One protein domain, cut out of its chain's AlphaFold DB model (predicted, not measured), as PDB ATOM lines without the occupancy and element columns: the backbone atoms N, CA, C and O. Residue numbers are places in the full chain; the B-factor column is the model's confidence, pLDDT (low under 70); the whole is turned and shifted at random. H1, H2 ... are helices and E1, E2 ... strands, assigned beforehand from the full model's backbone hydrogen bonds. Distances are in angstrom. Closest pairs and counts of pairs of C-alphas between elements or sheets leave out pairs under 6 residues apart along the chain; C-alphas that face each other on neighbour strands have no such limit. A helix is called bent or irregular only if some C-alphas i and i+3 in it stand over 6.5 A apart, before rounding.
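This is residues 165 to 189 and 326 to 504 of the 518 residues of an uncharacterized protein of Enterococcus sp. 6D12_DIV0197 (UniProt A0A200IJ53). A four-stranded sheet, E6 to E9, is the core of a rounded domain, with helices H4 and H6 side by side over one face and the ribbon E1-E2 crossing the opposite face, where H5 packs at the edge strand E9. Beyond the other edge are the hairpin E4-E5 and strand E3, and their loop through Gly 351 makes one end of the longest axis. The printed part has 204 residues with six named helices and nine named strands, in the order H1 H2 E1 E2 H3 E3 E4 E5 H4 E6 E7 E8 H5 E9 H6. The class is mixed, helices and strands; the main sheet, E6 - E7 - E8 - E9, is mixed too. The whole is compact, with a radius of gyration of the C-alphas of 16.8 A and spans of 53 by 39 by 35 A.

H1, residues 169 to 172, begins at C-alpha 169 (65.151, 2.411, 86.427). H2 is 175 to 179, E1 181 to 188 with 21.9 A, E2 326 to 333 with 19.8 A, H3 334 to 337, E3 341 to 346, E4 358 to 362 and E5 373 to 377. H4, 378 to 397, spans 29.2 A and is irregular, C-alphas 389 and 392 being 7.0 A apart, with a kink of 48 degrees near residue 390. E6 is 400 to 405, E7 428 to 433, E8 438 to 443, H5 455 to 463 and E9 478 to 482. H6, 491 to 502, spans 16.4 A and ends at C-alpha 502 (40.445, 1.684, 75.186).

E6, E7 and E8 form a meander, each strand the antiparallel neighbour of the one before, with N 402 and O 431 at 2.9 A and N 430 and O 441 at 2.9 A. E8, H5 and E9 are a strand-helix-strand unit, two parallel neighbours with a helix between, with N 481 and O 440 at 2.9 A. H4 is over E6 and E7 at a height over the sheet of 9.5 A; H6, on the same face, is over E8 and E9 at 10.8 A. H5 is on the opposite face, over none of the strands; the closest C-alphas of H5 and E9, Leu 461 and Gly 482, are 4.1 A apart. E1 and E2 are antiparallel, with N 184 and O 330 at 3.1 A; the closest C-alphas of E1 and E8, Ile 182 and Gln 440, are 7.6 A apart. E4 and E5 form a hairpin, with N 361 and O 374 at 2.9 A, and E3 pairs with no named strand. H2 touches H3, with C-alphas 177 and 335 closest at 5.6 A, and only grazes the sheet; H1 is not on it. Each O i to N i+4 pair is within hydrogen-bond range in H2, H5 and H6, and 11 of 16 in H4; H1 and H3 are too short for one.

The C-alphas farthest apart, Gly 351 and Glu 474, are 54.1 A apart. Residues 190 to 325 are not printed; C-alphas 189 and 326 are 10.6 A apart across the cut. The long links are E3 to E4, E6 to E7, E8 to H5 and H5 to E9. The mean pLDDT of the printed part is 87.3, with residues 346 to 357, 408 to 412, 449 to 453 and 476 under 70.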
ATOM      1  N   THR A 165      63.439 -10.355  89.611       91.75
ATOM      2  CA  THR A 165      63.230  -9.224  88.708       91.75
ATOM      3  C   THR A 165      63.124  -7.912  89.471       91.75
ATOM      4  O   THR A 165      62.790  -7.871  90.657       91.75
ATOM      5  N   LYS A 166      63.463  -6.818  88.791       94.06
ATOM      6  CA  LYS A 166      63.494  -5.475  89.372       94.06
ATOM      7  C   LYS A 166      62.625  -4.538  88.566       94.06
ATOM      8  O   LYS A 166      62.494  -4.681  87.353       94.06
ATOM      9  N   ILE A 167      62.070  -3.533  89.221       95.88
ATOM     10  CA  ILE A 167      61.410  -2.430  88.533       95.88
ATOM     11  C   ILE A 167      62.474  -1.676  87.729       95.88
ATOM     12  O   ILE A 167      63.526  -1.297  88.262       95.88
ATOM     13  N   LYS A 168      62.208  -1.430  86.444       97.56
ATOM     14  CA  LYS A 168      63.140  -0.729  85.555       97.56
ATOM     15  C   LYS A 168      63.447   0.675  86.069       97.56
ATOM     16  O   LYS A 168      62.544   1.451  86.377       97.56
ATOM     17  N   ASN A 169      64.726   1.054  86.055       96.38
ATOM     18  CA  ASN A 169      65.151   2.411  86.427       96.38
ATOM     19  C   ASN A 169      64.499   3.490  85.550       96.38
ATOM     20  O   ASN A 169      64.160   4.556  86.054       96.38
ATOM     21  N   ALA A 170      64.288   3.205  84.258       96.19
ATOM     22  CA  ALA A 170      63.566   4.100  83.356       96.19
ATOM     23  C   ALA A 170      62.149   4.393  83.877       96.19
ATOM     24  O   ALA A 170      61.772   5.558  83.962       96.19
ATOM     25  N   PHE A 171      61.422   3.365  84.331       97.56
ATOM     26  CA  PHE A 171      60.094   3.521  84.919       97.56
ATOM     27  C   PHE A 171      60.131   4.241  86.274       97.56
ATOM     28  O   PHE A 171      59.344   5.155  86.482       97.56
ATOM     29  N   LYS A 172      61.093   3.933  87.160       96.75
ATOM     30  CA  LYS A 172      61.249   4.631  88.460       96.75
ATOM     31  C   LYS A 172      61.400   6.154  88.321       96.75
ATOM     32  O   LYS A 172      61.111   6.905  89.252       96.75
ATOM     33  N   ASN A 173      61.866   6.621  87.164       95.94
ATOM     34  CA  ASN A 173      62.075   8.038  86.889       95.94
ATOM     35  C   ASN A 173      60.840   8.766  86.336       95.94
ATOM     36  O   ASN A 173      60.862  10.001  86.309       95.94
ATOM     37  N   THR A 174      59.785   8.051  85.944       96.62
ATOM     38  CA  THR A 174      58.567   8.623  85.349       96.62
ATOM     39  C   THR A 174      57.701   9.320  86.397       96.62
ATOM     40  O   THR A 174      57.821   9.068  87.600       96.62
ATOM     41  N   LYS A 175      56.796  10.196  85.942       94.56
ATOM     42  CA  LYS A 175      55.756  10.759  86.817       94.56
ATOM     43  C   LYS A 175      54.794   9.674  87.302       94.56
ATOM     44  O   LYS A 175      54.463   9.656  88.480       94.56
ATOM     45  N   VAL A 176      54.444   8.723  86.429       95.38
ATOM     46  CA  VAL A 176      53.569   7.587  86.761       95.38
ATOM     47  C   VAL A 176      54.084   6.814  87.976       95.38
ATOM     48  O   VAL A 176      53.318   6.551  88.891       95.38
ATOM     49  N   PHE A 177      55.381   6.506  88.061       96.56
ATOM     50  CA  PHE A 177      55.902   5.813  89.243       96.56
ATOM     51  C   PHE A 177      55.893   6.694  90.499       96.56
ATOM     52  O   PHE A 177      55.532   6.229  91.578       96.56
ATOM     53  N   LYS A 178      56.312   7.958  90.379       95.62
ATOM     54  CA  LYS A 178      56.531   8.856  91.527       95.62
ATOM     55  C   LYS A 178      55.235   9.370  92.158       95.62
ATOM     56  O   LYS A 178      55.186   9.552  93.375       95.62
ATOM     57  N   GLU A 179      54.231   9.624  91.326       93.31
ATOM     58  CA  GLU A 179      53.003  10.346  91.676       93.31
ATOM     59  C   GLU A 179      51.738   9.556  91.316       93.31
ATOM     60  O   GLU A 179      50.684   9.803  91.895       93.31
ATOM     61  N   GLY A 180      51.833   8.598  90.390       93.12
ATOM     62  CA  GLY A 180      50.692   7.811  89.943       93.12
ATOM     63  C   GLY A 180      50.136   6.887  91.023       93.12
ATOM     64  O   GLY A 180      50.813   6.475  91.975       93.12
ATOM     65  N   GLN A 181      48.864   6.551  90.845       93.94
ATOM     66  CA  GLN A 181      48.071   5.768  91.780       93.94
ATOM     67  C   GLN A 181      47.498   4.544  91.075       93.94
ATOM     68  O   GLN A 181      47.285   4.564  89.868       93.94
ATOM     69  N   ILE A 182      47.222   3.495  91.834       93.88
ATOM     70  CA  ILE A 182      46.372   2.368  91.448       93.88
ATOM     71  C   ILE A 182      45.205   2.276  92.419       93.88
ATOM     72  O   ILE A 182      45.332   2.673  93.575       93.88
ATOM     73  N   PHE A 183      44.069   1.766  91.964       94.56
ATOM     74  CA  PHE A 183      42.836   1.830  92.743       94.56
ATOM     75  C   PHE A 183      42.435   0.461  93.271       94.56
ATOM     76  O   PHE A 183      42.233  -0.463  92.490       94.56
ATOM     77  N   VAL A 184      42.298   0.335  94.591       93.25
ATOM     78  CA  VAL A 184      41.730  -0.852  95.253       93.25
ATOM     79  C   VAL A 184      40.360  -0.502  95.802       93.25
ATOM     80  O   VAL A 184      40.137   0.638  96.213       93.25
ATOM     81  N   ASN A 185      39.445  -1.461  95.834       95.31
ATOM     82  CA  ASN A 185      38.139  -1.200  96.407       95.31
ATOM     83  C   ASN A 185      38.143  -1.305  97.937       95.31
ATOM     84  O   ASN A 185      38.839  -2.134  98.525       95.31
ATOM     85  N   GLU A 186      37.357  -0.441  98.571       94.94
ATOM     86  CA  GLU A 186      37.098  -0.457 100.003       94.94
ATOM     87  C   GLU A 186      36.318  -1.706 100.400       94.94
ATOM     88  O   GLU A 186      35.560  -2.287  99.617       94.94
ATOM     89  N   SER A 187      36.464  -2.081 101.662       93.44
ATOM     90  CA  SER A 187      35.696  -3.139 102.293       93.44
ATOM     91  C   SER A 187      34.980  -2.610 103.531       93.44
ATOM     92  O   SER A 187      35.394  -1.623 104.143       93.44
ATOM     93  N   ARG A 188      33.870  -3.252 103.903       93.31
ATOM     94  CA  ARG A 188      33.177  -2.975 105.167       93.31
ATOM     95  C   ARG A 188      32.950  -4.247 105.979       93.31
ATOM     96  O   ARG A 188      32.769  -5.316 105.388       93.31
ATOM     97  N   PRO A 189      32.863  -4.139 107.316       91.44
ATOM     98  CA  PRO A 189      32.362  -5.219 108.150       91.44
ATOM     99  C   PRO A 189      30.962  -5.668 107.713       91.44
ATOM    100  O   PRO A 189      30.144  -4.876 107.228       91.44
ATOM    101  N   LEU A 326      33.155  -3.184  98.510       95.00
ATOM    102  CA  LEU A 326      32.290  -2.102  98.051       95.00
ATOM    103  C   LEU A 326      32.648  -1.709  96.616       95.00
ATOM    104  O   LEU A 326      33.761  -1.959  96.161       95.00
ATOM    105  N   LYS A 327      31.726  -1.039  95.922       96.06
ATOM    106  CA  LYS A 327      31.974  -0.380  94.626       96.06
ATOM    107  C   LYS A 327      32.614   1.009  94.779       96.06
ATOM    108  O   LYS A 327      32.437   1.886  93.946       96.06
ATOM    109  N   ILE A 328      33.345   1.204  95.871       95.94
ATOM    110  CA  ILE A 328      34.035   2.446  96.208       95.94
ATOM    111  C   ILE A 328      35.520   2.133  96.170       95.94
ATOM    112  O   ILE A 328      35.958   1.207  96.846       95.94
ATOM    113  N   PHE A 329      36.291   2.875  95.390       96.12
ATOM    114  CA  PHE A 329      37.717   2.650  95.219       96.12
ATOM    115  C   PHE A 329      38.533   3.773  95.835       96.12
ATOM    116  O   PHE A 329      38.266   4.953  95.614       96.12
ATOM    117  N   LYS A 330      39.577   3.392  96.571       93.94
ATOM    118  CA  LYS A 330      40.585   4.316  97.081       93.94
ATOM    119  C   LYS A 330      41.873   4.236  96.261       93.94
ATOM    120  O   LYS A 330      42.258   3.145  95.824       93.94
ATOM    121  N   PRO A 331      42.577   5.362  96.096       94.19
ATOM    122  CA  PRO A 331      43.892   5.358  95.484       94.19
ATOM    123  C   PRO A 331      44.960   4.803  96.433       94.19
ATOM    124  O   PRO A 331      44.962   5.069  97.636       94.19
ATOM    125  N   VAL A 332      45.923   4.087  95.864       91.62
ATOM    126  CA  VAL A 332      47.149   3.610  96.509       91.62
ATOM    127  C   VAL A 332      48.326   3.995  95.624       91.62
ATOM    128  O   VAL A 332      48.273   3.841  94.406       91.62
ATOM    129  N   ALA A 333      49.403   4.519  96.205       93.25
ATOM    130  CA  ALA A 333      50.534   4.997  95.417       93.25
ATOM    131  C   ALA A 333      51.269   3.840  94.710       93.25
ATOM    132  O   ALA A 333      51.614   2.827  95.330       93.25
ATOM    133  N   ILE A 334      51.592   4.019  93.424       94.38
ATOM    134  CA  ILE A 334      52.330   3.021  92.629       94.38
ATOM    135  C   ILE A 334      53.693   2.720  93.261       94.38
ATOM    136  O   ILE A 334      54.053   1.553  93.412       94.38
ATOM    137  N   LYS A 335      54.425   3.753  93.700       92.75
ATOM    138  CA  LYS A 335      55.733   3.611  94.367       92.75
ATOM    139  C   LYS A 335      55.700   2.784  95.659       92.75
ATOM    140  O   LYS A 335      56.722   2.230  96.043       92.75
ATOM    141  N   GLU A 336      54.566   2.772  96.360       87.81
ATOM    142  CA  GLU A 336      54.398   2.057  97.636       87.81
ATOM    143  C   GLU A 336      53.947   0.615  97.404       87.81
ATOM    144  O   GLU A 336      54.244  -0.274  98.207       87.81
ATOM    145  N   THR A 337      53.268   0.395  96.278       87.00
ATOM    146  CA  THR A 337      52.734  -0.901  95.881       87.00
ATOM    147  C   THR A 337      53.800  -1.756  95.201       87.00
ATOM    148  O   THR A 337      54.023  -2.888  95.614       87.00
ATOM    149  N   LEU A 338      54.456  -1.232  94.161       90.12
ATOM    150  CA  LEU A 338      55.372  -2.011  93.330       90.12
ATOM    151  C   LEU A 338      56.732  -2.174  93.996       90.12
ATOM    152  O   LEU A 338      57.370  -1.193  94.389       90.12
ATOM    153  N   LYS A 339      57.218  -3.416  94.045       87.88
ATOM    154  CA  LYS A 339      58.525  -3.771  94.605       87.88
ATOM    155  C   LYS A 339      59.275  -4.730  93.693       87.88
ATOM    156  O   LYS A 339      58.686  -5.538  92.981       87.88
ATOM    157  N   ASP A 340      60.601  -4.645  93.747       88.19
ATOM    158  CA  ASP A 340      61.468  -5.698  93.216       88.19
ATOM    159  C   ASP A 340      61.116  -7.020  93.931       88.19
ATOM    160  O   ASP A 340      60.794  -7.006  95.123       88.19
ATOM    161  N   TYR A 341      61.148  -8.150  93.223       80.25
ATOM    162  CA  TYR A 341      60.685  -9.420  93.787       80.25
ATOM    163  C   TYR A 341      61.441 -10.636  93.250       80.25
ATOM    164  O   TYR A 341      62.096 -10.590  92.205       80.25
ATOM    165  N   GLU A 342      61.327 -11.739  93.992       77.06
ATOM    166  CA  GLU A 342      61.977 -13.013  93.689       77.06
ATOM    167  C   GLU A 342      60.995 -14.187  93.787       77.06
ATOM    168  O   GLU A 342      60.252 -14.351  94.761       77.06
ATOM    169  N   VAL A 343      61.019 -15.051  92.777       75.12
ATOM    170  CA  VAL A 343      60.219 -16.271  92.701       75.12
ATOM    171  C   VAL A 343      61.150 -17.468  92.813       75.12
ATOM    172  O   VAL A 343      62.126 -17.586  92.078       75.12
ATOM    173  N   VAL A 344      60.842 -18.371  93.739       70.56
ATOM    174  CA  VAL A 344      61.557 -19.639  93.874       70.56
ATOM    175  C   VAL A 344      60.838 -20.643  92.987       70.56
ATOM    176  O   VAL A 344      59.629 -20.813  93.132       70.56
ATOM    177  N   VAL A 345      61.559 -21.279  92.065       72.12
ATOM    178  CA  VAL A 345      60.996 -22.321  91.198       72.12
ATOM    179  C   VAL A 345      61.892 -23.568  91.200       72.12
ATOM    180  O   VAL A 345      63.105 -23.445  91.381       72.12
ATOM    181  N   PRO A 346      61.349 -24.777  90.991       64.00
ATOM    182  CA  PRO A 346      62.155 -26.000  90.918       64.00
ATOM    183  C   PRO A 346      63.154 -25.987  89.739       64.00
ATOM    184  O   PRO A 346      62.846 -25.468  88.666       64.00
ATOM    185  N   LYS A 347      64.359 -26.560  89.914       62.47
ATOM    186  CA  LYS A 347      65.389 -26.721  88.855       62.47
ATOM    187  C   LYS A 347      65.102 -27.880  87.905       62.47
ATOM    188  O   LYS A 347      65.501 -27.808  86.746       62.47
ATOM    189  N   PHE A 348      64.473 -28.945  88.398       55.25
ATOM    190  CA  PHE A 348      64.217 -30.160  87.631       55.25
ATOM    191  C   PHE A 348      62.714 -30.359  87.437       55.25
ATOM    192  O   PHE A 348      61.928 -30.187  88.367       55.25
ATOM    193  N   GLU A 349      62.322 -30.730  86.216       51.91
ATOM    194  CA  GLU A 349      60.966 -31.176  85.886       51.91
ATOM    195  C   GLU A 349      60.778 -32.598  86.445       51.91
ATOM    196  O   GLU A 349      60.956 -33.598  85.748       51.91
ATOM    197  N   THR A 350      60.507 -32.725  87.745       38.78
ATOM    198  CA  THR A 350      60.336 -34.041  88.371       38.78
ATOM    199  C   THR A 350      58.938 -34.596  88.068       38.78
ATOM    200  O   THR A 350      57.987 -34.376  88.810       38.78
ATOM    201  N   GLY A 351      58.819 -35.357  86.973       39.62
ATOM    202  CA  GLY A 351      57.666 -36.219  86.668       39.62
ATOM    203  C   GLY A 351      56.640 -35.650  85.675       39.62
ATOM    204  O   GLY A 351      56.512 -34.446  85.501       39.62
ATOM    205  N   GLN A 352      55.887 -36.552  85.026       35.53
ATOM    206  CA  GLN A 352      54.940 -36.331  83.910       35.53
ATOM    207  C   GLN A 352      53.773 -35.344  84.157       35.53
ATOM    208  O   GLN A 352      52.891 -35.220  83.312       35.53
ATOM    209  N   HIS A 353      53.752 -34.622  85.275       38.41
ATOM    210  CA  HIS A 353      52.694 -33.675  85.618       38.41
ATOM    211  C   HIS A 353      53.275 -32.399  86.236       38.41
ATOM    212  O   HIS A 353      52.996 -32.068  87.385       38.41
ATOM    213  N   VAL A 354      54.082 -31.660  85.470       42.62
ATOM    214  CA  VAL A 354      54.323 -30.239  85.758       42.62
ATOM    215  C   VAL A 354      53.068 -29.488  85.328       42.62
ATOM    216  O   VAL A 354      52.771 -29.407  84.139       42.62
ATOM    217  N   THR A 355      52.292 -28.983  86.286       45.81
ATOM    218  CA  THR A 355      51.013 -28.327  85.990       45.81
ATOM    219  C   THR A 355      51.196 -26.978  85.302       45.81
ATOM    220  O   THR A 355      50.377 -26.669  84.445       45.81
ATOM    221  N   GLN A 356      52.262 -26.210  85.576       56.50
ATOM    222  CA  GLN A 356      52.615 -24.992  84.826       56.50
ATOM    223  C   GLN A 356      54.118 -24.683  84.944       56.50
ATOM    224  O   GLN A 356      54.626 -24.447  86.038       56.50
ATOM    225  N   ARG A 357      54.846 -24.667  83.824       69.75
ATOM    226  CA  ARG A 357      56.262 -24.270  83.785       69.75
ATOM    227  C   ARG A 357      56.380 -22.745  83.889       69.75
ATOM    228  O   ARG A 357      55.826 -22.041  83.050       69.75
ATOM    229  N   ILE A 358      57.089 -22.260  84.912       80.00
ATOM    230  CA  ILE A 358      57.405 -20.835  85.105       80.00
ATOM    231  C   ILE A 358      58.801 -20.566  84.549       80.00
ATOM    232  O   ILE A 358      59.791 -21.131  85.030       80.00
ATOM    233  N   ASP A 359      58.874 -19.675  83.568       83.25
ATOM    234  CA  ASP A 359      60.113 -19.265  82.917       83.25
ATOM    235  C   ASP A 359      60.361 -17.760  83.080       83.25
ATOM    236  O   ASP A 359      59.500 -16.997  83.521       83.25
ATOM    237  N   THR A 360      61.592 -17.342  82.786       88.88
ATOM    238  CA  THR A 360      62.005 -15.934  82.801       88.88
ATOM    239  C   THR A 360      62.240 -15.459  81.382       88.88
ATOM    240  O   THR A 360      63.071 -16.015  80.663       88.88
ATOM    241  N   HIS A 361      61.549 -14.392  81.000       92.88
ATOM    242  CA  HIS A 361      61.696 -13.753  79.701       92.88
ATOM    243  C   HIS A 361      62.215 -12.331  79.884       92.88
ATOM    244  O   HIS A 361      61.581 -11.516  80.552       92.88
ATOM    245  N   SER A 362      63.359 -12.013  79.277       94.44
ATOM    246  CA  SER A 362      63.914 -10.662  79.366       94.44
ATOM    247  C   SER A 362      62.992  -9.648  78.692       94.44
ATOM    248  O   SER A 362      62.570  -9.837  77.551       94.44
ATOM    249  N   MET A 363      62.728  -8.537  79.380       96.25
ATOM    250  CA  MET A 363      61.884  -7.439  78.895       96.25
ATOM    251  C   MET A 363      62.725  -6.239  78.443       96.25
ATOM    252  O   MET A 363      62.280  -5.087  78.485       96.25
ATOM    253  N   LYS A 364      63.971  -6.492  78.026       93.75
ATOM    254  CA  LYS A 364      64.883  -5.476  77.493       93.75
ATOM    255  C   LYS A 364      64.317  -4.865  76.206       93.75
ATOM    256  O   LYS A 364      63.885  -5.585  75.314       93.75
ATOM    257  N   GLY A 365      64.344  -3.535  76.111       92.56
ATOM    258  CA  GLY A 365      63.788  -2.789  74.972       92.56
ATOM    259  C   GLY A 365      62.263  -2.643  74.990       92.56
ATOM    260  O   GLY A 365      61.711  -1.985  74.117       92.56
ATOM    261  N   LYS A 366      61.576  -3.219  75.984       96.12
ATOM    262  CA  LYS A 366      60.123  -3.125  76.158       96.12
ATOM    263  C   LYS A 366      59.797  -2.162  77.294       96.12
ATOM    264  O   LYS A 366      59.449  -2.594  78.389       96.12
ATOM    265  N   ASP A 367      59.984  -0.862  77.085       95.69
ATOM    266  CA  ASP A 367      59.854   0.149  78.155       95.69
ATOM    267  C   ASP A 367      58.433   0.263  78.731       95.69
ATOM    268  O   ASP A 367      58.256   0.702  79.865       95.69
ATOM    269  N   TRP A 368      57.440  -0.216  77.982       97.19
ATOM    270  CA  TRP A 368      56.051  -0.360  78.406       97.19
ATOM    271  C   TRP A 368      55.839  -1.467  79.453       97.19
ATOM    272  O   TRP A 368      54.833  -1.456  80.148       97.19
ATOM    273  N   PHE A 369      56.750  -2.431  79.612       97.81
ATOM    274  CA  PHE A 369      56.648  -3.449  80.664       97.81
ATOM    275  C   PHE A 369      57.470  -3.024  81.882       97.81
ATOM    276  O   PHE A 369      58.674  -2.802  81.756       97.81
ATOM    277  N   VAL A 370      56.860  -2.932  83.065       97.06
ATOM    278  CA  VAL A 370      57.472  -2.250  84.225       97.06
ATOM    279  C   VAL A 370      58.721  -2.940  84.795       97.06
ATOM    280  O   VAL A 370      59.663  -2.265  85.227       97.06
ATOM    281  N   TYR A 371      58.765  -4.271  84.776       96.44
ATOM    282  CA  TYR A 371      59.871  -5.053  85.336       96.44
ATOM    283  C   TYR A 371      60.956  -5.373  84.295       96.44
ATOM    284  O   TYR A 371      60.720  -5.320  83.086       96.44
ATOM    285  N   THR A 372      62.177  -5.679  84.742       96.44
ATOM    286  CA  THR A 372      63.300  -6.051  83.859       96.44
ATOM    287  C   THR A 372      63.059  -7.370  83.137       96.44
ATOM    288  O   THR A 372      63.507  -7.532  82.000       96.44
ATOM    289  N   ASP A 373      62.317  -8.273  83.772       94.38
ATOM    290  CA  ASP A 373      62.062  -9.629  83.313       94.38
ATOM    291  C   ASP A 373      60.620 -10.018  83.647       94.38
ATOM    292  O   ASP A 373      60.072  -9.632  84.678       94.38
ATOM    293  N   ALA A 374      59.999 -10.787  82.765       93.44
ATOM    294  CA  ALA A 374      58.704 -11.402  82.988       93.44
ATOM    295  C   ALA A 374      58.920 -12.818  83.524       93.44
ATOM    296  O   ALA A 374      59.371 -13.696  82.787       93.44
ATOM    297  N   ILE A 375      58.619 -13.019  84.807       89.88
ATOM    298  CA  ILE A 375      58.648 -14.326  85.470       89.88
ATOM    299  C   ILE A 375      57.207 -14.820  85.563       89.88
ATOM    300  O   ILE A 375      56.439 -14.307  86.377       89.88
ATOM    301  N   MET A 376      56.820 -15.740  84.682       88.50
ATOM    302  CA  MET A 376      55.420 -16.140  84.508       88.50
ATOM    303  C   MET A 376      55.295 -17.485  83.787       88.50
ATOM    304  O   MET A 376      56.276 -18.012  83.255       88.50
ATOM    305  N   ASN A 377      54.093 -18.061  83.796       87.25
ATOM    306  CA  ASN A 377      53.786 -19.260  83.023       87.25
ATOM    307  C   ASN A 377      53.529 -18.927  81.536       87.25
ATOM    308  O   ASN A 377      53.435 -17.765  81.137       87.25
ATOM    309  N   ASN A 378      53.390 -19.963  80.703       87.19
ATOM    310  CA  ASN A 378      53.195 -19.795  79.260       87.19
ATOM    311  C   ASN A 378      51.907 -19.034  78.890       87.19
ATOM    312  O   ASN A 378      51.908 -18.253  77.946       87.19
ATOM    313  N   LEU A 379      50.809 -19.246  79.618       89.44
ATOM    314  CA  LEU A 379      49.529 -18.591  79.332       89.44
ATOM    315  C   LEU A 379      49.610 -17.078  79.587       89.44
ATOM    316  O   LEU A 379      49.171 -16.275  78.766       89.44
ATOM    317  N   GLU A 380      50.205 -16.696  80.711       91.94
ATOM    318  CA  GLU A 380      50.451 -15.301  81.074       91.94
ATOM    319  C   GLU A 380      51.415 -14.637  80.088       91.94
ATOM    320  O   GLU A 380      51.180 -13.512  79.643       91.94
ATOM    321  N   TYR A 381      52.473 -15.353  79.692       93.31
ATOM    322  CA  TYR A 381      53.435 -14.853  78.717       93.31
ATOM    323  C   TYR A 381      52.806 -14.628  77.340       93.31
ATOM    324  O   TYR A 381      53.045 -13.584  76.731       93.31
ATOM    325  N   ASN A 382      51.940 -15.535  76.880       92.81
ATOM    326  CA  ASN A 382      51.200 -15.358  75.631       92.81
ATOM    327  C   ASN A 382      50.340 -14.084  75.654       92.81
ATOM    328  O   ASN A 382      50.288 -13.362  74.657       92.81
ATOM    329  N   MET A 383      49.724 -13.750  76.794       94.44
ATOM    330  CA  MET A 383      48.992 -12.489  76.944       94.44
ATOM    331  C   MET A 383      49.926 -11.274  76.839       94.44
ATOM    332  O   MET A 383      49.602 -10.305  76.156       94.44
ATOM    333  N   VAL A 384      51.112 -11.321  77.455       95.81
ATOM    334  CA  VAL A 384      52.119 -10.247  77.333       95.81
ATOM    335  C   VAL A 384      52.572 -10.076  75.879       95.81
ATOM    336  O   VAL A 384      52.677  -8.946  75.401       95.81
ATOM    337  N   GLN A 385      52.800 -11.174  75.152       94.19
ATOM    338  CA  GLN A 385      53.132 -11.135  73.724       94.19
ATOM    339  C   GLN A 385      51.977 -10.601  72.874       94.19
ATOM    340  O   GLN A 385      52.207  -9.908  71.885       94.19
ATOM    341  N   LEU A 386      50.731 -10.897  73.245       93.38
ATOM    342  CA  LEU A 386      49.572 -10.307  72.593       93.38
ATOM    343  C   LEU A 386      49.571  -8.788  72.767       93.38
ATOM    344  O   LEU A 386      49.497  -8.073  71.768       93.38
ATOM    345  N   MET A 387      49.707  -8.323  74.010       95.38
ATOM    346  CA  MET A 387      49.728  -6.902  74.349       95.38
ATOM    347  C   MET A 387      50.850  -6.155  73.633       95.38
ATOM    348  O   MET A 387      50.611  -5.047  73.163       95.38
ATOM    349  N   GLU A 388      52.029  -6.767  73.480       94.56
ATOM    350  CA  GLU A 388      53.157  -6.202  72.725       94.56
ATOM    351  C   GLU A 388      52.758  -5.727  71.320       94.56
ATOM    352  O   GLU A 388      53.181  -4.652  70.898       94.56
ATOM    353  N   ASN A 389      51.887  -6.471  70.628       92.06
ATOM    354  CA  ASN A 389      51.416  -6.100  69.289       92.06
ATOM    355  C   ASN A 389      50.552  -4.828  69.292       92.06
ATOM    356  O   ASN A 389      50.454  -4.149  68.272       92.06
ATOM    357  N   PHE A 390      49.930  -4.500  70.426       93.81
ATOM    358  CA  PHE A 390      49.031  -3.355  70.570       93.81
ATOM    359  C   PHE A 390      49.745  -2.111  71.087       93.81
ATOM    360  O   PHE A 390      49.263  -1.002  70.868       93.81
ATOM    361  N   ILE A 391      50.910  -2.265  71.728       93.62
ATOM    362  CA  ILE A 391      51.618  -1.154  72.375       93.62
ATOM    363  C   ILE A 391      51.860   0.008  71.421       93.62
ATOM    364  O   ILE A 391      51.610   1.145  71.806       93.62
ATOM    365  N   HIS A 392      52.297  -0.252  70.187       90.81
ATOM    366  CA  HIS A 392      52.552   0.825  69.231       90.81
ATOM    367  C   HIS A 392      51.288   1.654  68.962       90.81
ATOM    368  O   HIS A 392      51.346   2.877  68.985       90.81
ATOM    369  N   GLN A 393      50.138   1.006  68.748       90.94
ATOM    370  CA  GLN A 393      48.877   1.721  68.535       90.94
ATOM    371  C   GLN A 393      48.441   2.483  69.787       90.94
ATOM    372  O   GLN A 393      48.046   3.643  69.694       90.94
ATOM    373  N   LEU A 394      48.578   1.870  70.964       93.44
ATOM    374  CA  LEU A 394      48.268   2.528  72.230       93.44
ATOM    375  C   LEU A 394      49.151   3.758  72.454       93.44
ATOM    376  O   LEU A 394      48.640   4.792  72.858       93.44
ATOM    377  N   GLN A 395      50.439   3.697  72.118       93.50
ATOM    378  CA  GLN A 395      51.374   4.820  72.243       93.50
ATOM    379  C   GLN A 395      51.093   5.977  71.271       93.50
ATOM    380  O   GLN A 395      51.572   7.085  71.498       93.50
ATOM    381  N   LEU A 396      50.315   5.758  70.203       91.25
ATOM    382  CA  LEU A 396      49.834   6.852  69.349       91.25
ATOM    383  C   LEU A 396      48.715   7.657  70.024       91.25
ATOM    384  O   LEU A 396      48.566   8.845  69.744       91.25
ATOM    385  N   LYS A 397      47.925   7.011  70.889       90.94
ATOM    386  CA  LYS A 397      46.768   7.609  71.572       90.94
ATOM    387  C   LYS A 397      47.083   8.058  72.997       90.94
ATOM    388  O   LYS A 397      46.487   9.022  73.473       90.94
ATOM    389  N   TYR A 398      47.983   7.352  73.669       94.44
ATOM    390  CA  TYR A 398      48.305   7.512  75.080       94.44
ATOM    391  C   TYR A 398      49.765   7.912  75.263       94.44
ATOM    392  O   TYR A 398      50.666   7.256  74.741       94.44
ATOM    393  N   LYS A 399      49.998   8.969  76.043       94.88
ATOM    394  CA  LYS A 399      51.341   9.457  76.377       94.88
ATOM    395  C   LYS A 399      52.131   8.436  77.189       94.88
ATOM    396  O   LYS A 399      53.298   8.187  76.894       94.88
ATOM    397  N   ASP A 400      51.498   7.863  78.205       96.44
ATOM    398  CA  ASP A 400      52.091   6.832  79.048       96.44
ATOM    399  C   ASP A 400      51.328   5.520  78.848       96.44
ATOM    400  O   ASP A 400      50.105   5.477  78.974       96.44
ATOM    401  N   VAL A 401      52.061   4.445  78.547       97.62
ATOM    402  CA  VAL A 401      51.522   3.093  78.351       97.62
ATOM    403  C   VAL A 401      52.378   2.119  79.145       97.62
ATOM    404  O   VAL A 401      53.533   1.880  78.786       97.62
ATOM    405  N   TYR A 402      51.813   1.552  80.212       98.06
ATOM    406  CA  TYR A 402      52.512   0.611  81.081       98.06
ATOM    407  C   TYR A 402      51.686  -0.638  81.372       98.06
ATOM    408  O   TYR A 402      50.570  -0.555  81.873       98.06
ATOM    409  N   LEU A 403      52.264  -1.812  81.119       97.88
ATOM    410  CA  LEU A 403      51.751  -3.091  81.589       97.88
ATOM    411  C   LEU A 403      52.427  -3.447  82.916       97.88
ATOM    412  O   LEU A 403      53.641  -3.674  82.981       97.88
ATOM    413  N   ILE A 404      51.623  -3.496  83.972       96.25
ATOM    414  CA  ILE A 404      52.042  -3.816  85.332       96.25
ATOM    415  C   ILE A 404      51.613  -5.250  85.633       96.25
ATOM    416  O   ILE A 404      50.431  -5.578  85.559       96.25
ATOM    417  N   ARG A 405      52.569  -6.104  86.003       93.31
ATOM    418  CA  ARG A 405      52.282  -7.420  86.585       93.31
ATOM    419  C   ARG A 405      51.908  -7.247  88.055       93.31
ATOM    420  O   ARG A 405      52.637  -6.600  88.811       93.31
ATOM    421  N   ASN A 406      50.807  -7.856  88.458       88.81
ATOM    422  CA  ASN A 406      50.381  -7.923  89.840       88.81
ATOM    423  C   ASN A 406      50.676  -9.316  90.408       88.81
ATOM    424  O   ASN A 406      49.891 -10.245  90.274       88.81
ATOM    425  N   ASP A 407      51.849  -9.447  91.020       79.75
ATOM    426  CA  ASP A 407      52.279 -10.669  91.696       79.75
ATOM    427  C   ASP A 407      52.172 -10.477  93.219       79.75
ATOM    428  O   ASP A 407      52.434  -9.383  93.733       79.75
ATOM    429  N   GLU A 408      51.813 -11.528  93.961       67.19
ATOM    430  CA  GLU A 408      51.659 -11.477  95.423       67.19
ATOM    431  C   GLU A 408      52.950 -11.024  96.129       67.19
ATOM    432  O   GLU A 408      52.908 -10.356  97.166       67.19
ATOM    433  N   LYS A 409      54.116 -11.334  95.554       65.62
ATOM    434  CA  LYS A 409      55.409 -10.905  96.095       65.62
ATOM    435  C   LYS A 409      55.782  -9.480  95.695       65.62
ATOM    436  O   LYS A 409      56.538  -8.837  96.421       65.62
ATOM    437  N   ALA A 410      55.265  -8.999  94.567       63.25
ATOM    438  CA  ALA A 410      55.683  -7.744  93.948       63.25
ATOM    439  C   ALA A 410      54.781  -6.557  94.297       63.25
ATOM    440  O   ALA A 410      55.275  -5.462  94.544       63.25
ATOM    441  N   THR A 411      53.469  -6.779  94.298       61.66
ATOM    442  CA  THR A 411      52.469  -5.708  94.223       61.66
ATOM    443  C   THR A 411      51.438  -5.840  95.353       61.66
ATOM    444  O   THR A 411      50.992  -4.836  95.896       61.66
ATOM    445  N   ARG A 412      51.079  -7.067  95.779       67.62
ATOM    446  CA  ARG A 412      50.024  -7.327  96.795       67.62
ATOM    447  C   ARG A 412      48.707  -6.575  96.528       67.62
ATOM    448  O   ARG A 412      47.927  -6.343  97.453       67.62
ATOM    449  N   PHE A 413      48.452  -6.183  95.280       83.69
ATOM    450  CA  PHE A 413      47.234  -5.478  94.921       83.69
ATOM    451  C   PHE A 413      46.100  -6.487  94.880       83.69
ATOM    452  O   PHE A 413      46.156  -7.473  94.150       83.69
ATOM    453  N   LYS A 414      45.065  -6.244  95.674       87.62
ATOM    454  CA  LYS A 414      43.952  -7.168  95.826       87.62
ATOM    455  C   LYS A 414      42.656  -6.386  95.882       87.62
ATOM    456  O   LYS A 414      42.533  -5.431  96.642       87.62
ATOM    457  N   LEU A 415      41.699  -6.838  95.092       88.69
ATOM    458  CA  LEU A 415      40.314  -6.424  95.140       88.69
ATOM    459  C   LEU A 415      39.527  -7.372  96.054       88.69
ATOM    460  O   LEU A 415      39.870  -8.548  96.218       88.69
ATOM    461  N   THR A 416      38.450  -6.865  96.630       87.94
ATOM    462  CA  THR A 416      37.472  -7.647  97.386       87.94
ATOM    463  C   THR A 416      36.171  -7.684  96.598       87.94
ATOM    464  O   THR A 416      35.725  -6.664  96.086       87.94
ATOM    465  N   GLU A 417      35.566  -8.854  96.471       90.00
ATOM    466  CA  GLU A 417      34.337  -9.074  95.718       90.00
ATOM    467  C   GLU A 417      33.230  -8.080  96.098       90.00
ATOM    468  O   GLU A 417      32.955  -7.848  97.275       90.00
ATOM    469  N   PHE A 418      32.551  -7.509  95.104       92.50
ATOM    470  CA  PHE A 418      31.451  -6.587  95.367       92.50
ATOM    471  C   PHE A 418      30.294  -7.292  96.069       92.50
ATOM    472  O   PHE A 418      29.749  -8.271  95.567       92.50
ATOM    473  N   ASN A 419      29.895  -6.766  97.228       89.50
ATOM    474  CA  ASN A 419      28.884  -7.362  98.103       89.50
ATOM    475  C   ASN A 419      29.203  -8.803  98.540       89.50
ATOM    476  O   ASN A 419      28.293  -9.520  98.967       89.50
ATOM    477  N   GLY A 420      30.469  -9.216  98.440       86.75
ATOM    478  CA  GLY A 420      30.923 -10.561  98.745       86.75
ATOM    479  C   GLY A 420      32.277 -10.573  99.462       86.75
ATOM    480  O   GLY A 420      32.985  -9.567  99.488       86.75
ATOM    481  N   PRO A 421      32.642 -11.695 100.099       81.56
ATOM    482  CA  PRO A 421      33.822 -11.768 100.956       81.56
ATOM    483  C   PRO A 421      35.063 -12.346 100.258       81.56
ATOM    484  O   PRO A 421      36.081 -12.603 100.912       81.56
ATOM    485  N   ARG A 422      34.986 -12.656  98.955       83.31
ATOM    486  CA  ARG A 422      36.105 -13.255  98.217       83.31
ATOM    487  C   ARG A 422      37.140 -12.204  97.851       83.31
ATOM    488  O   ARG A 422      36.828 -11.050  97.605       83.31
ATOM    489  N   GLY A 423      38.397 -12.625  97.808       85.94
ATOM    490  CA  GLY A 423      39.501 -11.791  97.360       85.94
ATOM    491  C   GLY A 423      39.896 -12.118  95.929       85.94
ATOM    492  O   GLY A 423      40.023 -13.296  95.599       85.94
ATOM    493  N   PHE A 424      40.144 -11.102  95.114       87.31
ATOM    494  CA  PHE A 424      40.565 -11.238  93.727       87.31
ATOM    495  C   PHE A 424      41.841 -10.432  93.474       87.31
ATOM    496  O   PHE A 424      41.923  -9.257  93.812       87.31
ATOM    497  N   MET A 425      42.850 -11.070  92.893       90.19
ATOM    498  CA  MET A 425      44.104 -10.446  92.489       90.19
ATOM    499  C   MET A 425      44.201 -10.592  90.967       90.19
ATOM    500  O   MET A 425      44.574 -11.674  90.533       90.19
ATOM    501  N   PRO A 426      43.810  -9.576  90.175       91.19
ATOM    502  CA  PRO A 426      43.976  -9.625  88.723       91.19
ATOM    503  C   PRO A 426      45.461  -9.732  88.389       91.19
ATOM    504  O   PRO A 426      46.226  -8.949  88.948       91.19
ATOM    505  N   ASP A 427      45.867 -10.629  87.493       92.19
ATOM    506  CA  ASP A 427      47.290 -10.858  87.185       92.19
ATOM    507  C   ASP A 427      48.002  -9.636  86.576       92.19
ATOM    508  O   ASP A 427      49.221  -9.466  86.729       92.19
ATOM    509  N   PHE A 428      47.269  -8.771  85.865       96.19
ATOM    510  CA  PHE A 428      47.837  -7.594  85.210       96.19
ATOM    511  C   PHE A 428      46.948  -6.353  85.311       96.19
ATOM    512  O   PHE A 428      45.719  -6.424  85.314       96.19
ATOM    513  N   ILE A 429      47.608  -5.195  85.323       96.94
ATOM    514  CA  ILE A 429      46.996  -3.870  85.232       96.94
ATOM    515  C   ILE A 429      47.637  -3.152  84.043       96.94
ATOM    516  O   ILE A 429      48.846  -2.908  84.040       96.94
ATOM    517  N   LEU A 430      46.848  -2.814  83.025       97.81
ATOM    518  CA  LEU A 430      47.275  -1.899  81.969       97.81
ATOM    519  C   LEU A 430      46.962  -0.476  82.417       97.81
ATOM    520  O   LEU A 430      45.806  -0.128  82.646       97.81
ATOM    521  N   TYR A 431      48.006   0.329  82.541       97.56
ATOM    522  CA  TYR A 431      47.939   1.735  82.892       97.56
ATOM    523  C   TYR A 431      48.147   2.569  81.630       97.56
ATOM    524  O   TYR A 431      49.199   2.480  80.988       97.56
ATOM    525  N   LEU A 432      47.154   3.384  81.287       96.62
ATOM    526  CA  LEU A 432      47.195   4.306  80.157       96.62
ATOM    527  C   LEU A 432      46.938   5.710  80.683       96.62
ATOM    528  O   LEU A 432      45.952   5.915  81.386       96.62
ATOM    529  N   SER A 433      47.773   6.690  80.353       94.19
ATOM    530  CA  SER A 433      47.457   8.079  80.694       94.19
ATOM    531  C   SER A 433      47.773   9.071  79.594       94.19
ATOM    532  O   SER A 433      48.711   8.902  78.814       94.19
ATOM    533  N   ASN A 434      46.967  10.127  79.591       88.12
ATOM    534  CA  ASN A 434      47.144  11.355  78.835       88.12
ATOM    535  C   ASN A 434      47.200  12.551  79.791       88.12
ATOM    536  O   ASN A 434      47.262  12.380  81.007       88.12
ATOM    537  N   GLU A 435      47.226  13.766  79.248       80.75
ATOM    538  CA  GLU A 435      47.253  14.989  80.061       80.75
ATOM    539  C   GLU A 435      45.969  15.165  80.884       80.75
ATOM    540  O   GLU A 435      46.038  15.666  82.003       80.75
ATOM    541  N   ASP A 436      44.839  14.673  80.366       82.69
ATOM    542  CA  ASP A 436      43.517  14.911  80.950       82.69
ATOM    543  C   ASP A 436      42.935  13.716  81.712       82.69
ATOM    544  O   ASP A 436      42.008  13.905  82.493       82.69
ATOM    545  N   PHE A 437      43.410  12.486  81.470       88.44
ATOM    546  CA  PHE A 437      42.782  11.285  82.030       88.44
ATOM    547  C   PHE A 437      43.720  10.079  82.165       88.44
ATOM    548  O   PHE A 437      44.735   9.967  81.471       88.44
ATOM    549  N   VAL A 438      43.339   9.152  83.050       93.75
ATOM    550  CA  VAL A 438      44.044   7.890  83.331       93.75
ATOM    551  C   VAL A 438      43.074   6.719  83.216       93.75
ATOM    552  O   VAL A 438      42.032   6.719  83.866       93.75
ATOM    553  N   TYR A 439      43.423   5.693  82.446       95.25
ATOM    554  CA  TYR A 439      42.715   4.415  82.410       95.25
ATOM    555  C   TYR A 439      43.521   3.324  83.114       95.25
ATOM    556  O   TYR A 439      44.725   3.183  82.890       95.25
ATOM    557  N   GLN A 440      42.837   2.538  83.946       96.00
ATOM    558  CA  GLN A 440      43.381   1.329  84.565       96.00
ATOM    559  C   GLN A 440      42.518   0.140  84.196       96.00
ATOM    560  O   GLN A 440      41.342   0.089  84.549       96.00
ATOM    561  N   ILE A 441      43.115  -0.803  83.476       97.38
ATOM    562  CA  ILE A 441      42.417  -1.965  82.952       97.38
ATOM    563  C   ILE A 441      42.940  -3.208  83.660       97.38
ATOM    564  O   ILE A 441      44.114  -3.557  83.518       97.38
ATOM    565  N   TYR A 442      42.071  -3.868  84.420       96.94
ATOM    566  CA  TYR A 442      42.365  -5.123  85.104       96.94
ATOM    567  C   TYR A 442      42.190  -6.300  84.143       96.94
ATOM    568  O   TYR A 442      41.162  -6.412  83.473       96.94
ATOM    569  N   MET A 443      43.195  -7.172  84.076       95.81
ATOM    570  CA  MET A 443      43.253  -8.285  83.130       95.81
ATOM    571  C   MET A 443      43.663  -9.576  83.836       95.81
ATOM    572  O   MET A 443      44.582  -9.572  84.654       95.81
ATOM    573  N   GLU A 444      43.018 -10.677  83.456       93.38
ATOM    574  CA  GLU A 444      43.271 -12.015  83.991       93.38
ATOM    575  C   GLU A 444      43.378 -13.024  82.826       93.38
ATOM    576  O   GLU A 444      42.385 -13.286  82.133       93.38
ATOM    577  N   PRO A 445      44.561 -13.604  82.569       91.19
ATOM    578  CA  PRO A 445      44.699 -14.787  81.741       91.19
ATOM    579  C   PRO A 445      44.175 -16.029  82.473       91.19
ATOM    580  O   PRO A 445      44.517 -16.299  83.622       91.19
ATOM    581  N   LYS A 446      43.362 -16.844  81.796       87.00
ATOM    582  CA  LYS A 446      42.703 -17.991  82.424       87.00
ATOM    583  C   LYS A 446      42.722 -19.261  81.579       87.00
ATOM    584  O   LYS A 446      42.359 -19.261  80.412       87.00
ATOM    585  N   GLY A 447      43.142 -20.373  82.187       78.94
ATOM    586  CA  GLY A 447      43.091 -21.695  81.555       78.94
ATOM    587  C   GLY A 447      41.654 -22.210  81.433       78.94
ATOM    588  O   GLY A 447      40.853 -22.009  82.346       78.94
ATOM    589  N   GLU A 448      41.348 -22.898  80.331       70.19
ATOM    590  CA  GLU A 448      39.986 -23.311  79.945       70.19
ATOM    591  C   GLU A 448      39.249 -24.096  81.042       70.19
ATOM    592  O   GLU A 448      38.117 -23.760  81.391       70.19
ATOM    593  N   ASP A 449      39.921 -25.075  81.653       63.47
ATOM    594  CA  ASP A 449      39.332 -25.963  82.666       63.47
ATOM    595  C   ASP A 449      38.925 -25.235  83.956       63.47
ATOM    596  O   ASP A 449      38.161 -25.759  84.762       63.47
ATOM    597  N   ARG A 450      39.423 -24.012  84.157       62.53
ATOM    598  CA  ARG A 450      39.204 -23.216  85.370       62.53
ATOM    599  C   ARG A 450      38.257 -22.037  85.154       62.53
ATOM    600  O   ARG A 450      38.046 -21.270  86.089       62.53
ATOM    601  N   VAL A 451      37.694 -21.867  83.954       66.31
ATOM    602  CA  VAL A 451      36.776 -20.752  83.651       66.31
ATOM    603  C   VAL A 451      35.486 -20.871  84.466       66.31
ATOM    604  O   VAL A 451      35.054 -19.890  85.058       66.31
ATOM    605  N   LYS A 452      34.906 -22.078  84.573       67.88
ATOM    606  CA  LYS A 452      33.670 -22.294  85.349       67.88
ATOM    607  C   LYS A 452      33.846 -21.984  86.841       67.88
ATOM    608  O   LYS A 452      32.961 -21.390  87.445       67.88
ATOM    609  N   GLU A 453      34.976 -22.372  87.433       68.19
ATOM    610  CA  GLU A 453      35.252 -22.150  88.862       68.19
ATOM    611  C   GLU A 453      35.458 -20.664  89.198       68.19
ATOM    612  O   GLU A 453      35.080 -20.207  90.278       68.19
ATOM    613  N   ASP A 454      36.018 -19.902  88.256       80.75
ATOM    614  CA  ASP A 454      36.377 -18.492  88.426       80.75
ATOM    615  C   ASP A 454      35.440 -17.518  87.699       80.75
ATOM    616  O   ASP A 454      35.759 -16.335  87.601       80.75
ATOM    617  N   ALA A 455      34.261 -17.969  87.257       85.25
ATOM    618  CA  ALA A 455      33.267 -17.129  86.577       85.25
ATOM    619  C   ALA A 455      32.941 -15.841  87.358       85.25
ATOM    620  O   ALA A 455      32.845 -14.762  86.785       85.25
ATOM    621  N   TRP A 456      32.893 -15.927  88.690       86.88
ATOM    622  CA  TRP A 456      32.664 -14.776  89.566       86.88
ATOM    623  C   TRP A 456      33.731 -13.671  89.454       86.88
ATOM    624  O   TRP A 456      33.437 -12.507  89.712       86.88
ATOM    625  N   LYS A 457      34.979 -14.006  89.092       91.06
ATOM    626  CA  LYS A 457      36.026 -12.998  88.863       91.06
ATOM    627  C   LYS A 457      35.792 -12.277  87.538       91.06
ATOM    628  O   LYS A 457      36.035 -11.079  87.467       91.06
ATOM    629  N   GLU A 458      35.297 -12.973  86.512       91.50
ATOM    630  CA  GLU A 458      34.908 -12.345  85.244       91.50
ATOM    631  C   GLU A 458      33.695 -11.428  85.441       91.50
ATOM    632  O   GLU A 458      33.708 -10.288  84.984       91.50
ATOM    633  N   GLU A 459      32.699 -11.863  86.221       92.19
ATOM    634  CA  GLU A 459      31.573 -11.017  86.647       92.19
ATOM    635  C   GLU A 459      32.053  -9.777  87.413       92.19
ATOM    636  O   GLU A 459      31.534  -8.679  87.216       92.19
ATOM    637  N   MET A 460      33.068  -9.931  88.268       93.44
ATOM    638  CA  MET A 460      33.665  -8.814  88.992       93.44
ATOM    639  C   MET A 460      34.399  -7.845  88.059       93.44
ATOM    640  O   MET A 460      34.220  -6.639  88.203       93.44
ATOM    641  N   LEU A 461      35.188  -8.345  87.099       95.31
ATOM    642  CA  LEU A 461      35.838  -7.518  86.077       95.31
ATOM    643  C   LEU A 461      34.803  -6.740  85.261       95.31
ATOM    644  O   LEU A 461      34.973  -5.544  85.033       95.31
ATOM    645  N   GLU A 462      33.701  -7.381  84.885       94.75
ATOM    646  CA  GLU A 462      32.624  -6.717  84.159       94.75
ATOM    647  C   GLU A 462      31.908  -5.668  85.020       94.75
ATOM    648  O   GLU A 462      31.634  -4.560  84.563       94.75
ATOM    649  N   ALA A 463      31.672  -5.962  86.300       94.31
ATOM    650  CA  ALA A 463      31.034  -5.032  87.225       94.31
ATOM    651  C   ALA A 463      31.866  -3.762  87.497       94.31
ATOM    652  O   ALA A 463      31.284  -2.744  87.873       94.31
ATOM    653  N   ILE A 464      33.191  -3.797  87.293       95.00
ATOM    654  CA  ILE A 464      34.065  -2.607  87.366       95.00
ATOM    655  C   ILE A 464      33.728  -1.602  86.254       95.00
ATOM    656  O   ILE A 464      33.939  -0.409  86.432       95.00
ATOM    657  N   ASN A 465      33.152  -2.051  85.139       93.12
ATOM    658  CA  ASN A 465      32.761  -1.175  84.030       93.12
ATOM    659  C   ASN A 465      31.452  -0.404  84.304       93.12
ATOM    660  O   ASN A 465      31.002   0.372  83.460       93.12
ATOM    661  N   GLY A 466      30.808  -0.633  85.455       89.44
ATOM    662  CA  GLY A 466      29.548   0.004  85.830       89.44
ATOM    663  C   GLY A 466      29.682   1.500  86.125       89.44
ATOM    664  O   GLY A 466      30.694   1.971  86.636       89.44
ATOM    665  N   SER A 467      28.616   2.261  85.867       85.50
ATOM    666  CA  SER A 467      28.540   3.690  86.211       85.50
ATOM    667  C   SER A 467      28.346   3.960  87.709       85.50
ATOM    668  O   SER A 467      28.337   5.114  88.124       85.50
ATOM    669  N   ASP A 468      28.167   2.910  88.512       90.62
ATOM    670  CA  ASP A 468      27.997   2.962  89.963       90.62
ATOM    671  C   ASP A 468      29.312   2.762  90.739       90.62
ATOM    672  O   ASP A 468      29.282   2.593  91.959       90.62
ATOM    673  N   ILE A 469      30.456   2.775  90.045       92.25
ATOM    674  CA  ILE A 469      31.781   2.821  90.667       92.25
ATOM    675  C   ILE A 469      32.084   4.245  91.144       92.25
ATOM    676  O   ILE A 469      32.085   5.194  90.361       92.25
ATOM    677  N   GLU A 470      32.398   4.381  92.430       91.75
ATOM    678  CA  GLU A 470      32.812   5.639  93.050       91.75
ATOM    679  C   GLU A 470      34.326   5.641  93.284       91.75
ATOM    680  O   GLU A 470      34.879   4.682  93.824       91.75
ATOM    681  N   LEU A 471      35.009   6.724  92.908       91.19
ATOM    682  CA  LEU A 471      36.427   6.927  93.203       91.19
ATOM    683  C   LEU A 471      36.577   7.966  94.314       91.19
ATOM    684  O   LEU A 471      36.113   9.095  94.183       91.19
ATOM    685  N   ILE A 472      37.259   7.603  95.398       86.19
ATOM    686  CA  ILE A 472      37.545   8.522  96.502       86.19
ATOM    687  C   ILE A 472      38.597   9.549  96.054       86.19
ATOM    688  O   ILE A 472      39.662   9.182  95.551       86.19
ATOM    689  N   GLY A 473      38.330  10.833  96.316       77.75
ATOM    690  CA  GLY A 473      39.230  11.959  96.034       77.75
ATOM    691  C   GLY A 473      38.916  12.692  94.725       77.75
ATOM    692  O   GLY A 473      37.924  12.407  94.064       77.75
ATOM    693  N   GLU A 474      39.768  13.647  94.341       70.19
ATOM    694  CA  GLU A 474      39.649  14.422  93.090       70.19
ATOM    695  C   GLU A 474      40.124  13.599  91.873       70.19
ATOM    696  O   GLU A 474      41.079  13.955  91.188       70.19
ATOM    697  N   ASN A 475      39.478  12.454  91.632       77.56
ATOM    698  CA  ASN A 475      39.881  11.455  90.635       77.56
ATOM    699  C   ASN A 475      38.867  11.305  89.487       77.56
ATOM    700  O   ASN A 475      38.800  10.252  88.860       77.56
ATOM    701  N   GLU A 476      38.083  12.345  89.184       69.56
ATOM    702  CA  GLU A 476      37.054  12.313  88.123       69.56
ATOM    703  C   GLU A 476      37.626  12.004  86.725       69.56
ATOM    704  O   GLU A 476      36.919  11.528  85.837       69.56
ATOM    705  N   SER A 477      38.922  12.248  86.532       85.19
ATOM    706  CA  SER A 477      39.667  11.950  85.310       85.19
ATOM    707  C   SER A 477      40.199  10.512  85.233       85.19
ATOM    708  O   SER A 477      40.812  10.133  84.233       85.19
ATOM    709  N   VAL A 478      39.981   9.689  86.259       91.56
ATOM    710  CA  VAL A 478      40.390   8.283  86.270       91.56
ATOM    711  C   VAL A 478      39.212   7.397  85.876       91.56
ATOM    712  O   VAL A 478      38.115   7.532  86.412       91.56
ATOM    713  N   LYS A 479      39.437   6.440  84.971       92.50
ATOM    714  CA  LYS A 479      38.474   5.368  84.685       92.50
ATOM    715  C   LYS A 479      39.086   4.006  84.962       92.50
ATOM    716  O   LYS A 479      40.167   3.682  84.467       92.50
ATOM    717  N   LEU A 480      38.364   3.211  85.738       95.25
ATOM    718  CA  LEU A 480      38.685   1.816  85.995       95.25
ATOM    719  C   LEU A 480      37.870   0.946  85.048       95.25
ATOM    720  O   LEU A 480      36.705   1.238  84.791       95.25
ATOM    721  N   MET A 481      38.487  -0.102  84.521       95.81
ATOM    722  CA  MET A 481      37.832  -1.042  83.622       95.81
ATOM    723  C   MET A 481      38.322  -2.456  83.923       95.81
ATOM    724  O   MET A 481      39.485  -2.663  84.264       95.81
ATOM    725  N   GLY A 482      37.453  -3.444  83.775       95.88
ATOM    726  CA  GLY A 482      37.849  -4.847  83.700       95.88
ATOM    727  C   GLY A 482      37.541  -5.385  82.314       95.88
ATOM    728  O   GLY A 482      36.537  -5.012  81.711       95.88
ATOM    729  N   VAL A 483      38.402  -6.243  81.781       95.50
ATOM    730  CA  VAL A 483      38.149  -6.938  80.508       95.50
ATOM    731  C   VAL A 483      37.847  -8.405  80.747       95.50
ATOM    732  O   VAL A 483      38.187  -8.958  81.792       95.50
ATOM    733  N   ARG A 484      37.218  -9.040  79.762       93.00
ATOM    734  CA  ARG A 484      36.985 -10.488  79.767       93.00
ATOM    735  C   ARG A 484      38.288 -11.264  79.917       93.00
ATOM    736  O   ARG A 484      39.371 -10.753  79.628       93.00
ATOM    737  N   PHE A 485      38.193 -12.520  80.338       93.50
ATOM    738  CA  PHE A 485      39.384 -13.345  80.498       93.50
ATOM    739  C   PHE A 485      40.138 -13.541  79.186       93.50
ATOM    740  O   PHE A 485      39.557 -13.821  78.132       93.50
ATOM    741  N   TYR A 486      41.466 -13.490  79.273       91.38
ATOM    742  CA  TYR A 486      42.318 -13.906  78.170       91.38
ATOM    743  C   TYR A 486      42.495 -15.427  78.179       91.38
ATOM    744  O   TYR A 486      42.972 -16.008  79.153       91.38
ATOM    745  N   ASN A 487      42.173 -16.084  77.065       87.69
ATOM    746  CA  ASN A 487      42.602 -17.451  76.777       87.69
ATOM    747  C   ASN A 487      42.772 -17.639  75.261       87.69
ATOM    748  O   ASN A 487      42.267 -16.835  74.477       87.69
ATOM    749  N   GLU A 488      43.474 -18.690  74.835       80.44
ATOM    750  CA  GLU A 488      43.810 -18.895  73.415       80.44
ATOM    751  C   GLU A 488      42.572 -18.983  72.500       80.44
ATOM    752  O   GLU A 488      42.587 -18.441  71.393       80.44
ATOM    753  N   LYS A 489      41.464 -19.589  72.954       81.94
ATOM    754  CA  LYS A 489      40.219 -19.710  72.165       81.94
ATOM    755  C   LYS A 489      39.403 -18.417  72.125       81.94
ATOM    756  O   LYS A 489      38.864 -18.062  71.080       81.94
ATOM    757  N   ASN A 490      39.349 -17.692  73.238       81.69
ATOM    758  CA  ASN A 490      38.614 -16.435  73.390       81.69
ATOM    759  C   ASN A 490      39.473 -15.213  73.058       81.69
ATOM    760  O   ASN A 490      39.027 -14.084  73.258       81.69
ATOM    761  N   ARG A 491      40.677 -15.410  72.504       88.00
ATOM    762  CA  ARG A 491      41.600 -14.337  72.122       88.00
ATOM    763  C   ARG A 491      40.903 -13.224  71.344       88.00
ATOM    764  O   ARG A 491      41.178 -12.060  71.588       88.00
ATOM    765  N   ARG A 492      39.993 -13.559  70.423       89.44
ATOM    766  CA  ARG A 492      39.271 -12.541  69.649       89.44
ATOM    767  C   ARG A 492      38.299 -11.730  70.508       89.44
ATOM    768  O   ARG A 492      38.337 -10.512  70.443       89.44
ATOM    769  N   VAL A 493      37.514 -12.402  71.348       91.12
ATOM    770  CA  VAL A 493      36.578 -11.761  72.285       91.12
ATOM    771  C   VAL A 493      37.318 -10.814  73.229       91.12
ATOM    772  O   VAL A 493      36.858  -9.703  73.451       91.12
ATOM    773  N   PHE A 494      38.486 -11.226  73.729       92.94
ATOM    774  CA  PHE A 494      39.356 -10.378  74.542       92.94
ATOM    775  C   PHE A 494      39.819  -9.121  73.787       92.94
ATOM    776  O   PHE A 494      39.767  -8.024  74.330       92.94
ATOM    777  N   ILE A 495      40.268  -9.270  72.535       92.81
ATOM    778  CA  ILE A 495      40.745  -8.143  71.714       92.81
ATOM    779  C   ILE A 495      39.613  -7.169  71.404       92.81
ATOM    780  O   ILE A 495      39.835  -5.964  71.484       92.81
ATOM    781  N   ASP A 496      38.436  -7.675  71.041       92.25
ATOM    782  CA  ASP A 496      37.276  -6.845  70.714       92.25
ATOM    783  C   ASP A 496      36.822  -6.058  71.957       92.25
ATOM    784  O   ASP A 496      36.706  -4.838  71.892       92.25
ATOM    785  N   ASP A 497      36.706  -6.727  73.112       93.81
ATOM    786  CA  ASP A 497      36.354  -6.106  74.398       93.81
ATOM    787  C   ASP A 497      37.377  -5.042  74.838       93.81
ATOM    788  O   ASP A 497      37.024  -3.925  75.220       93.81
ATOM    789  N   LEU A 498      38.675  -5.345  74.723       94.31
ATOM    790  CA  LEU A 498      39.735  -4.375  74.995       94.31
ATOM    791  C   LEU A 498      39.662  -3.188  74.017       94.31
ATOM    792  O   LEU A 498      39.744  -2.037  74.438       94.31
ATOM    793  N   SER A 499      39.475  -3.440  72.720       92.56
ATOM    794  CA  SER A 499      39.404  -2.394  71.686       92.56
ATOM    795  C   SER A 499      38.219  -1.450  71.900       92.56
ATOM    796  O   SER A 499      38.371  -0.233  71.775       92.56
ATOM    797  N   GLU A 500      37.059  -1.982  72.287       92.06
ATOM    798  CA  GLU A 500      35.880  -1.196  72.656       92.06
ATOM    799  C   GLU A 500      36.178  -0.256  73.832       92.06
ATOM    800  O   GLU A 500      35.886   0.940  73.768       92.06
ATOM    801  N   LYS A 501      36.849  -0.771  74.865       90.38
ATOM    802  CA  LYS A 501      37.131  -0.039  76.106       90.38
ATOM    803  C   LYS A 501      38.196   1.047  75.960       90.38
ATOM    804  O   LYS A 501      38.049   2.127  76.534       90.38
ATOM    805  N   ILE A 502      39.272   0.787  75.211       90.25
ATOM    806  CA  ILE A 502      40.445   1.684  75.186       90.25
ATOM    807  C   ILE A 502      40.810   2.235  73.806       90.25
ATOM    808  O   ILE A 502      41.683   3.101  73.716       90.25
ATOM    809  N   ASN A 503      40.149   1.811  72.731       86.88
ATOM    810  CA  ASN A 503      40.470   2.243  71.369       86.88
ATOM    811  C   ASN A 503      39.254   2.734  70.570       86.88
ATOM    812  O   ASN A 503      39.246   2.664  69.347       86.88
ATOM    813  N   ASP A 504      38.230   3.249  71.257       81.81
ATOM    814  CA  ASP A 504      37.006   3.799  70.648       81.81
ATOM    815  C   ASP A 504      36.308   2.800  69.701       81.81
ATOM    816  O   ASP A 504      35.736   3.184  68.681       81.81
TER     817      ASP A 504